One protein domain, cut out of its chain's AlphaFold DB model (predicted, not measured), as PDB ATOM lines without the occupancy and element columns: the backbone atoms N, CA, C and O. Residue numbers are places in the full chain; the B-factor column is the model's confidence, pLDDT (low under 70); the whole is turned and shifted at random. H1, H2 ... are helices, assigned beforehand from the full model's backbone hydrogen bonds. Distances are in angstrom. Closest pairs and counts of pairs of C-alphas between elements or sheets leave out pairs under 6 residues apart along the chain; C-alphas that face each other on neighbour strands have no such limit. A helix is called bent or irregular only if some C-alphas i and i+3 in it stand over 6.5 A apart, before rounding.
ATOM      1  N   LEU A 319     -13.476  22.053 -40.591       79.88
ATOM      2  CA  LEU A 319     -14.271  21.029 -41.261       79.88
ATOM      3  C   LEU A 319     -13.791  19.623 -40.885       79.88
ATOM      4  O   LEU A 319     -14.615  18.725 -40.734       79.88
ATOM      5  N   VAL A 320     -12.483  19.438 -40.686       77.25
ATOM      6  CA  VAL A 320     -11.929  18.165 -40.202       77.25
ATOM      7  C   VAL A 320     -12.522  17.828 -38.836       77.25
ATOM      8  O   VAL A 320     -13.039  16.732 -38.657       77.25
ATOM      9  N   GLU A 321     -12.540  18.776 -37.900       75.25
ATOM     10  CA  GLU A 321     -13.126  18.563 -36.569       75.25
ATOM     11  C   GLU A 321     -14.635  18.271 -36.626       75.25
ATOM     12  O   GLU A 321     -15.124  17.381 -35.926       75.25
ATOM     13  N   VAL A 322     -15.377  18.936 -37.519       75.94
ATOM     14  CA  VAL A 322     -16.790  18.606 -37.773       75.94
ATOM     15  C   VAL A 322     -16.931  17.164 -38.256       75.94
ATOM     16  O   VAL A 322     -17.758  16.416 -37.738       75.94
ATOM     17  N   LEU A 323     -16.118  16.737 -39.218       75.50
ATOM     18  CA  LEU A 323     -16.177  15.377 -39.749       75.50
ATOM     19  C   LEU A 323     -15.813  14.333 -38.689       75.50
ATOM     20  O   LEU A 323     -16.493  13.313 -38.591       75.50
ATOM     21  N   ARG A 324     -14.817  14.623 -37.842       73.88
ATOM     22  CA  ARG A 324     -14.428  13.787 -36.694       73.88
ATOM     23  C   ARG A 324     -15.539  13.612 -35.668       73.88
ATOM     24  O   ARG A 324     -15.558  12.598 -34.985       73.88
ATOM     25  N   SER A 325     -16.483  14.542 -35.562       72.56
ATOM     26  CA  SER A 325     -17.612  14.384 -34.636       72.56
ATOM     27  C   SER A 325     -18.593  13.274 -35.036       72.56
ATOM     28  O   SER A 325     -19.295  12.742 -34.178       72.56
ATOM     29  N   ILE A 326     -18.638  12.921 -36.326       72.12
ATOM     30  CA  ILE A 326     -19.591  11.954 -36.890       72.12
ATOM     31  C   ILE A 326     -18.859  10.675 -37.298       72.12
ATOM     32  O   ILE A 326     -19.234   9.569 -36.907       72.12
ATOM     33  N   VAL A 327     -17.792  10.833 -38.077       70.56
ATOM     34  CA  VAL A 327     -16.985   9.748 -38.620       70.56
ATOM     35  C   VAL A 327     -15.726   9.654 -37.773       70.56
ATOM     36  O   VAL A 327     -14.763  10.384 -37.979       70.56
ATOM     37  N   THR A 328     -15.756   8.806 -36.749       68.75
ATOM     38  CA  THR A 328     -14.598   8.576 -35.883       68.75
ATOM     39  C   THR A 328     -14.602   7.172 -35.316       68.75
ATOM     40  O   THR A 328     -15.657   6.558 -35.128       68.75
ATOM     41  N   GLU A 329     -13.409   6.677 -34.995       68.00
ATOM     42  CA  GLU A 329     -13.249   5.381 -34.355       68.00
ATOM     43  C   GLU A 329     -14.008   5.343 -33.021       68.00
ATOM     44  O   GLU A 329     -14.061   6.325 -32.272       68.00
ATOM     45  N   LYS A 330     -14.533   4.162 -32.677       71.31
ATOM     46  CA  LYS A 330     -15.307   3.916 -31.448       71.31
ATOM     47  C   LYS A 330     -14.616   4.422 -30.176       71.31
ATOM     48  O   LYS A 330     -15.288   4.810 -29.227       71.31
ATOM     49  N   GLN A 331     -13.286   4.398 -30.132       70.94
ATOM     50  CA  GLN A 331     -12.520   4.839 -28.965       70.94
ATOM     51  C   GLN A 331     -12.602   6.350 -28.702       70.94
ATOM     52  O   GLN A 331     -12.438   6.771 -27.560       70.94
ATOM     53  N   PHE A 332     -12.896   7.146 -29.732       73.94
ATOM     54  CA  PHE A 332     -13.075   8.594 -29.628       73.94
ATOM     55  C   PHE A 332     -14.549   9.001 -29.523       73.94
ATOM     56  O   PHE A 332     -14.844  10.187 -29.400       73.94
ATOM     57  N   TRP A 333     -15.480   8.039 -29.563       75.81
ATOM     58  CA  TRP A 333     -16.899   8.339 -29.415       75.81
ATOM     59  C   TRP A 333     -17.231   8.802 -27.986       75.81
ATOM     60  O   TRP A 333     -16.698   8.252 -27.013       75.81
ATOM     61  N   PRO A 334     -18.150   9.774 -27.839       77.06
ATOM     62  CA  PRO A 334     -18.614  10.244 -26.541       77.06
ATOM     63  C   PRO A 334     -19.115   9.107 -25.645       77.06
ATOM     64  O   PRO A 334     -19.816   8.190 -26.082       77.06
ATOM     65  N   LYS A 335     -18.774   9.173 -24.355       79.75
ATOM     66  CA  LYS A 335     -19.219   8.183 -23.365       79.75
ATOM     67  C   LYS A 335     -20.634   8.511 -22.893       79.75
ATOM     68  O   LYS A 335     -20.936   9.650 -22.561       79.75
ATOM     69  N   GLY A 336     -21.490   7.497 -22.800       82.44
ATOM     70  CA  GLY A 336     -22.852   7.627 -22.275       82.44
ATOM     71  C   GLY A 336     -23.813   6.645 -22.936       82.44
ATOM     72  O   GLY A 336     -23.597   6.234 -24.075       82.44
ATOM     73  N   LYS A 337     -24.884   6.256 -22.227       81.56
ATOM     74  CA  LYS A 337     -25.876   5.295 -22.752       81.56
ATOM     75  C   LYS A 337     -26.544   5.796 -24.036       81.56
ATOM     76  O   LYS A 337     -26.742   5.016 -24.960       81.56
ATOM     77  N   GLN A 338     -26.831   7.097 -24.106       83.50
ATOM     78  CA  GLN A 338     -27.433   7.736 -25.277       83.50
ATOM     79  C   GLN A 338     -26.530   7.611 -26.514       83.50
ATOM     80  O   GLN A 338     -26.960   7.079 -27.530       83.50
ATOM     81  N   PHE A 339     -25.253   7.989 -26.407       84.06
ATOM     82  CA  PHE A 339     -24.297   7.889 -27.515       84.06
ATOM     83  C   PHE A 339     -24.008   6.443 -27.930       84.06
ATOM     84  O   PHE A 339     -23.874   6.158 -29.114       84.06
ATOM     85  N   GLN A 340     -23.980   5.503 -26.978       84.12
ATOM     86  CA  GLN A 340     -23.865   4.078 -27.298       84.12
ATOM     87  C   GLN A 340     -25.049   3.581 -28.133       84.12
ATOM     88  O   GLN A 340     -24.836   2.814 -29.070       84.12
ATOM     89  N   SER A 341     -26.269   4.028 -27.823       84.81
ATOM     90  CA  SER A 341     -27.462   3.691 -28.605       84.81
ATOM     91  C   SER A 341     -27.370   4.242 -30.027       84.81
ATOM     92  O   SER A 341     -27.612   3.503 -30.977       84.81
ATOM     93  N   ILE A 342     -26.963   5.507 -30.184       85.94
ATOM     94  CA  ILE A 342     -26.778   6.137 -31.502       85.94
ATOM     95  C   ILE A 342     -25.738   5.362 -32.320       85.94
ATOM     96  O   ILE A 342     -25.995   4.982 -33.461       85.94
ATOM     97  N   PHE A 343     -24.584   5.063 -31.720       83.19
ATOM     98  CA  PHE A 343     -23.514   4.321 -32.381       83.19
ATOM     99  C   PHE A 343     -23.963   2.922 -32.820       83.19
ATOM    100  O   PHE A 343     -23.658   2.496 -33.931       83.19
ATOM    101  N   GLN A 344     -24.712   2.206 -31.975       84.00
ATOM    102  CA  GLN A 344     -25.253   0.888 -32.316       84.00
ATOM    103  C   GLN A 344     -26.247   0.958 -33.476       84.00
ATOM    104  O   GLN A 344     -26.178   0.118 -34.372       84.00
ATOM    105  N   THR A 345     -27.137   1.954 -33.490       84.62
ATOM    106  CA  THR A 345     -28.062   2.178 -34.609       84.62
ATOM    107  C   THR A 345     -27.286   2.441 -35.892       84.62
ATOM    108  O   THR A 345     -27.488   1.722 -36.868       84.62
ATOM    109  N   MET A 346     -26.330   3.373 -35.863       83.19
ATOM    110  CA  MET A 346     -25.487   3.708 -37.010       83.19
ATOM    111  C   MET A 346     -24.719   2.489 -37.537       83.19
ATOM    112  O   MET A 346     -24.688   2.260 -38.742       83.19
ATOM    113  N   GLN A 347     -24.154   1.651 -36.660       79.69
ATOM    114  CA  GLN A 347     -23.477   0.413 -37.067       79.69
ATOM    115  C   GLN A 347     -24.416  -0.599 -37.734       79.69
ATOM    116  O   GLN A 347     -23.980  -1.370 -38.587       79.69
ATOM    117  N   LYS A 348     -25.684  -0.635 -37.319       83.50
ATOM    118  CA  LYS A 348     -26.654  -1.634 -37.776       83.50
ATOM    119  C   LYS A 348     -27.367  -1.213 -39.059       83.50
ATOM    120  O   LYS A 348     -27.681  -2.070 -39.877       83.50
ATOM    121  N   THR A 349     -27.648   0.079 -39.215       83.62
ATOM    122  CA  THR A 349     -28.453   0.618 -40.322       83.62
ATOM    123  C   THR A 349     -27.631   1.408 -41.337       83.62
ATOM    124  O   THR A 349     -28.106   1.629 -42.445       83.62
ATOM    125  N   GLY A 350     -26.430   1.867 -40.967       76.44
ATOM    126  CA  GLY A 350     -25.671   2.858 -41.735       76.44
ATOM    127  C   GLY A 350     -26.300   4.257 -41.732       76.44
ATOM    128  O   GLY A 350     -25.804   5.143 -42.419       76.44
ATOM    129  N   GLY A 351     -27.392   4.462 -40.988       77.62
ATOM    130  CA  GLY A 351     -28.140   5.712 -40.935       77.62
ATOM    131  C   GLY A 351     -27.928   6.454 -39.621       77.62
ATOM    132  O   GLY A 351     -27.834   5.843 -38.556       77.62
ATOM    133  N   LEU A 352     -27.903   7.780 -39.706       79.75
ATOM    134  CA  LEU A 352     -27.858   8.686 -38.566       79.75
ATOM    135  C   LEU A 352     -28.995   9.697 -38.720       79.75
ATOM    136  O   LEU A 352     -29.120  10.324 -39.774       79.75
ATOM    137  N   SER A 353     -29.862   9.820 -37.712       82.00
ATOM    138  CA  SER A 353     -30.972  10.772 -37.780       82.00
ATOM    139  C   SER A 353     -30.498  12.197 -37.487       82.00
ATOM    140  O   SER A 353     -29.420  12.425 -36.931       82.00
ATOM    141  N   ARG A 354     -31.318  13.186 -37.852       78.12
ATOM    142  CA  ARG A 354     -31.038  14.586 -37.517       78.12
ATOM    143  C   ARG A 354     -30.961  14.799 -36.002       78.12
ATOM    144  O   ARG A 354     -30.055  15.490 -35.545       78.12
ATOM    145  N   ASP A 355     -31.860  14.172 -35.251       82.19
ATOM    146  CA  ASP A 355     -31.908  14.284 -33.792       82.19
ATOM    147  C   ASP A 355     -30.641  13.697 -33.156       82.19
ATOM    148  O   ASP A 355     -30.064  14.298 -32.251       82.19
ATOM    149  N   ASP A 356     -30.138  12.576 -33.688       83.00
ATOM    150  CA  ASP A 356     -28.871  11.976 -33.248       83.00
ATOM    151  C   ASP A 356     -27.686  12.934 -33.435       83.00
ATOM    152  O   ASP A 356     -26.826  13.050 -32.560       83.00
ATOM    153  N   ILE A 357     -27.650  13.651 -34.563       78.19
ATOM    154  CA  ILE A 357     -26.615  14.651 -34.857       78.19
ATOM    155  C   ILE A 357     -26.740  15.851 -33.917       78.19
ATOM    156  O   ILE A 357     -25.736  16.336 -33.394       78.19
ATOM    157  N   GLU A 358     -27.958  16.323 -33.653       78.38
ATOM    158  CA  GLU A 358     -28.188  17.420 -32.714       78.38
ATOM    159  C   GLU A 358     -27.744  17.051 -31.291       78.38
ATOM    160  O   GLU A 358     -27.079  17.864 -30.640       78.38
ATOM    161  N   ILE A 359     -28.015  15.815 -30.852       81.44
ATOM    162  CA  ILE A 359     -27.537  15.242 -29.586       81.44
ATOM    163  C   ILE A 359     -26.007  15.189 -29.551       81.44
ATOM    164  O   ILE A 359     -25.402  15.645 -28.578       81.44
ATOM    165  N   LEU A 360     -25.369  14.658 -30.601       79.06
ATOM    166  CA  LEU A 360     -23.910  14.600 -30.700       79.06
ATOM    167  C   LEU A 360     -23.309  15.998 -30.566       79.06
ATOM    168  O   LEU A 360     -22.423  16.203 -29.740       79.06
ATOM    169  N   TRP A 361     -23.842  16.974 -31.294       78.50
ATOM    170  CA  TRP A 361     -23.336  18.344 -31.320       78.50
ATOM    171  C   TRP A 361     -23.781  19.228 -30.150       78.50
ATOM    172  O   TRP A 361     -23.466  20.415 -30.140       78.50
ATOM    173  N   ASN A 362     -24.551  18.725 -29.185       77.81
ATOM    174  CA  ASN A 362     -24.879  19.468 -27.959       77.81
ATOM    175  C   ASN A 362     -23.786  19.365 -26.883       77.81
ATOM    176  O   ASN A 362     -23.899  19.997 -25.840       77.81
ATOM    177  N   GLN A 363     -22.731  18.584 -27.120       72.50
ATOM    178  CA  GLN A 363     -21.583  18.517 -26.221       72.50
ATOM    179  C   GLN A 363     -20.760  19.806 -26.275       72.50
ATOM    180  O   GLN A 363     -20.600  20.396 -27.342       72.50
ATOM    181  N   ASP A 364     -20.149  20.178 -25.150       65.94
ATOM    182  CA  ASP A 364     -19.332  21.395 -25.030       65.94
ATOM    183  C   ASP A 364     -18.207  21.457 -26.072       65.94
ATOM    184  O   ASP A 364     -17.918  22.520 -26.620       65.94
ATOM    185  N   ILE A 365     -17.633  20.301 -26.424       61.38
ATOM    186  CA  ILE A 365     -16.571  20.177 -27.434       61.38
ATOM    187  C   ILE A 365     -17.039  20.571 -28.849       61.38
ATOM    188  O   ILE A 365     -16.227  20.900 -29.707       61.38
ATOM    189  N   PHE A 366     -18.356  20.579 -29.071       64.50
ATOM    190  CA  PHE A 366     -19.032  20.919 -30.321       64.50
ATOM    191  C   PHE A 366     -19.927  22.160 -30.189       64.50
ATOM    192  O   PHE A 366     -20.681  22.477 -31.107       64.50
ATOM    193  N   SER A 367     -19.815  22.908 -29.086       59.62
ATOM    194  CA  SER A 367     -20.520  24.185 -28.877       59.62
ATOM    195  C   SER A 367     -20.240  25.210 -29.987       59.62
ATOM    196  O   SER A 367     -21.095  26.029 -30.320       59.62
ATOM    197  N   ILE A 368     -19.081  25.090 -30.645       54.53
ATOM    198  CA  ILE A 368     -18.682  25.875 -31.823       54.53
ATOM    199  C   ILE A 368     -19.653  25.656 -33.006       54.53
ATOM    200  O   ILE A 368     -19.811  26.526 -33.861       54.53
ATOM    201  N   PHE A 369     -20.358  24.520 -33.052       57.22
ATOM    202  CA  PHE A 369     -21.228  24.133 -34.166       57.22
ATOM    203  C   PHE A 369     -22.645  24.719 -34.055       57.22
ATOM    204  O   PHE A 369     -23.423  24.629 -35.010       57.22
ATOM    205  N   CYS A 370     -23.001  25.336 -32.919       52.28
ATOM    206  CA  CYS A 370     -24.371  25.742 -32.584       52.28
ATOM    207  C   CYS A 370     -25.042  26.658 -33.617       52.28
ATOM    208  O   CYS A 370     -26.240  26.521 -33.854       52.28
ATOM    209  N   HIS A 371     -24.292  27.533 -34.287       49.94
ATOM    210  CA  HIS A 371     -24.862  28.493 -35.239       49.94
ATOM    211  C   HIS A 371     -25.083  27.931 -36.653       49.94
ATOM    212  O   HIS A 371     -25.687  28.602 -37.486       49.94
ATOM    213  N   ILE A 372     -24.582  26.723 -36.956       55.16
ATOM    214  CA  ILE A 372     -24.462  26.219 -38.341       55.16
ATOM    215  C   ILE A 372     -24.886  24.745 -38.447       55.16
ATOM    216  O   ILE A 372     -24.747  24.135 -39.506       55.16
ATOM    217  N   LYS A 373     -25.475  24.167 -37.384       58.19
ATOM    218  CA  LYS A 373     -25.901  22.756 -37.341       58.19
ATOM    219  C   LYS A 373     -26.692  22.356 -38.597       58.19
ATOM    220  O   LYS A 373     -26.348  21.398 -39.281       58.19
ATOM    221  N   ILE A 374     -27.689  23.151 -38.985       52.12
ATOM    222  CA  ILE A 374     -28.546  22.862 -40.148       52.12
ATOM    223  C   ILE A 374     -27.764  22.894 -41.473       52.12
ATOM    224  O   ILE A 374     -27.999  22.061 -42.350       52.12
ATOM    225  N   SER A 375     -26.825  23.826 -41.631       51.72
ATOM    226  CA  SER A 375     -26.048  23.969 -42.867       51.72
ATOM    227  C   SER A 375     -24.945  22.913 -42.983       51.72
ATOM    228  O   SER A 375     -24.712  22.414 -44.079       51.72
ATOM    229  N   LEU A 376     -24.329  22.499 -41.868       55.50
ATOM    230  CA  LEU A 376     -23.368  21.386 -41.824       55.50
ATOM    231  C   LEU A 376     -24.044  20.025 -42.056       55.50
ATOM    232  O   LEU A 376     -23.488  19.172 -42.741       55.50
ATOM    233  N   LEU A 377     -25.272  19.837 -41.562       56.03
ATOM    234  CA  LEU A 377     -26.107  18.673 -41.883       56.03
ATOM    235  C   LEU A 377     -26.355  18.568 -43.397       56.03
ATOM    236  O   LEU A 377     -26.142  17.510 -43.985       56.03
ATOM    237  N   LYS A 378     -26.728  19.676 -44.054       52.28
ATOM    238  CA  LYS A 378     -26.875  19.728 -45.524       52.28
ATOM    239  C   LYS A 378     -25.554  19.452 -46.251       52.28
ATOM    240  O   LYS A 378     -25.556  18.777 -47.274       52.28
ATOM    241  N   PHE A 379     -24.443  19.948 -45.713       52.34
ATOM    242  CA  PHE A 379     -23.089  19.722 -46.220       52.34
ATOM    243  C   PHE A 379     -22.700  18.243 -46.208       52.34
ATOM    244  O   PHE A 379     -22.130  17.751 -47.176       52.34
ATOM    245  N   TRP A 380     -23.080  17.511 -45.162       53.84
ATOM    246  CA  TRP A 380     -22.803  16.081 -45.045       53.84
ATOM    247  C   TRP A 380     -23.612  15.235 -46.040       53.84
ATOM    248  O   TRP A 380     -23.044  14.381 -46.719       53.84
ATOM    249  N   PHE A 381     -24.909  15.526 -46.211       49.59
ATOM    250  CA  PHE A 381     -25.763  14.806 -47.169       49.59
ATOM    251  C   PHE A 381     -25.288  14.925 -48.625       49.59
ATOM    252  O   PHE A 381     -25.520  14.005 -49.398       49.59
ATOM    253  N   ILE A 382     -24.622  16.022 -48.993       46.97
ATOM    254  CA  ILE A 382     -24.157  16.291 -50.367       46.97
ATOM    255  C   ILE A 382     -22.742  15.746 -50.631       46.97
ATOM    256  O   ILE A 382     -22.295  15.700 -51.770       46.97
ATOM    257  N   LEU A 383     -22.000  15.373 -49.586       42.94
ATOM    258  CA  LEU A 383     -20.640  14.841 -49.726       42.94
ATOM    259  C   LEU A 383     -20.565  13.316 -49.691       42.94
ATOM    260  O   LEU A 383     -19.534  12.750 -50.055       42.94
ATOM    261  N   ILE A 384     -21.630  12.662 -49.225       45.69
ATOM    262  CA  ILE A 384     -21.728  11.201 -49.114       45.69
ATOM    263  C   ILE A 384     -22.614  10.601 -50.216       45.69
ATOM    264  O   ILE A 384     -22.421   9.436 -50.565       45.69
ATOM    265  N   TYR A 385     -23.524  11.393 -50.788       31.78
ATOM    266  CA  TYR A 385     -24.312  11.068 -51.982       31.78
ATOM    267  C   TYR A 385     -23.869  11.939 -53.149       31.78
ATOM    268  O   TYR A 385     -23.849  11.412 -54.285       31.78
TER     269      TYR A 385
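What this domain is: This is residues 319 to 385 of the 385 residues of an uncharacterized protein of Mytilus galloprovincialis (UniProt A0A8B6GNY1). Four helices stand round the short helix H3 with few contacts: the longest, H2, on one side, H5 on the opposite side, and H1 and H4 at its end near Leu 360. The 67 printed residues hold five named helices, H1 to H5 in chain order, and no named strand: all helix. The whole is compact, radius of gyration of the C-alphas 11.4 A, spans 29 by 26 by 20 A.

How they stand to each other: H2, residues 337 to 349, is close to but not clearly touching H3, residues 354 to 360; the closest C-alphas, of Ile 342 and Asp 356, are 6.4 A apart. H1, residues 319 to 326, and H3 only just touch, with 3 pairs of C-alphas within 8 A, the closest those of Ser 325 and Leu 360, 7.4 A; they are about perpendicular at 81 degrees. H5, residues 373 to 384, is close to but not clearly touching H3, the closest C-alphas, of Glu 358 and Lys 373, 7.4 A apart. H4, residues 364 to 369, is likewise close to H1 but not clearly touching it, the closest C-alphas, of Val 322 and Phe 369, 8.0 A apart. H2 and H5 are apart. Every O i to N i+4 pair is within hydrogen-bond range in H2, H3 and H5; H1 has 3 of 4, H4 0 of 2 but 2 of 3 O i to N i+3 pairs.

Where its parts are: H2 is 18.4 A long, H5 17.0 A, H1 11.4 A, H3 9.9 A and H4 9.7 A. H4 is irregular: C-alphas 365 and 368 are 7.5 A apart. C-alpha 319 is at (-14.271, 21.029, -41.261), C-alpha 384 at (-21.728, 11.201, -49.114).

The domain as a whole: The C-alphas farthest apart, of Lys 348 and His 371, are 30.3 A apart. The printed part has no cut and no long link. The model's pLDDT is under 70 at residues 328 to 329 and 364 to 385.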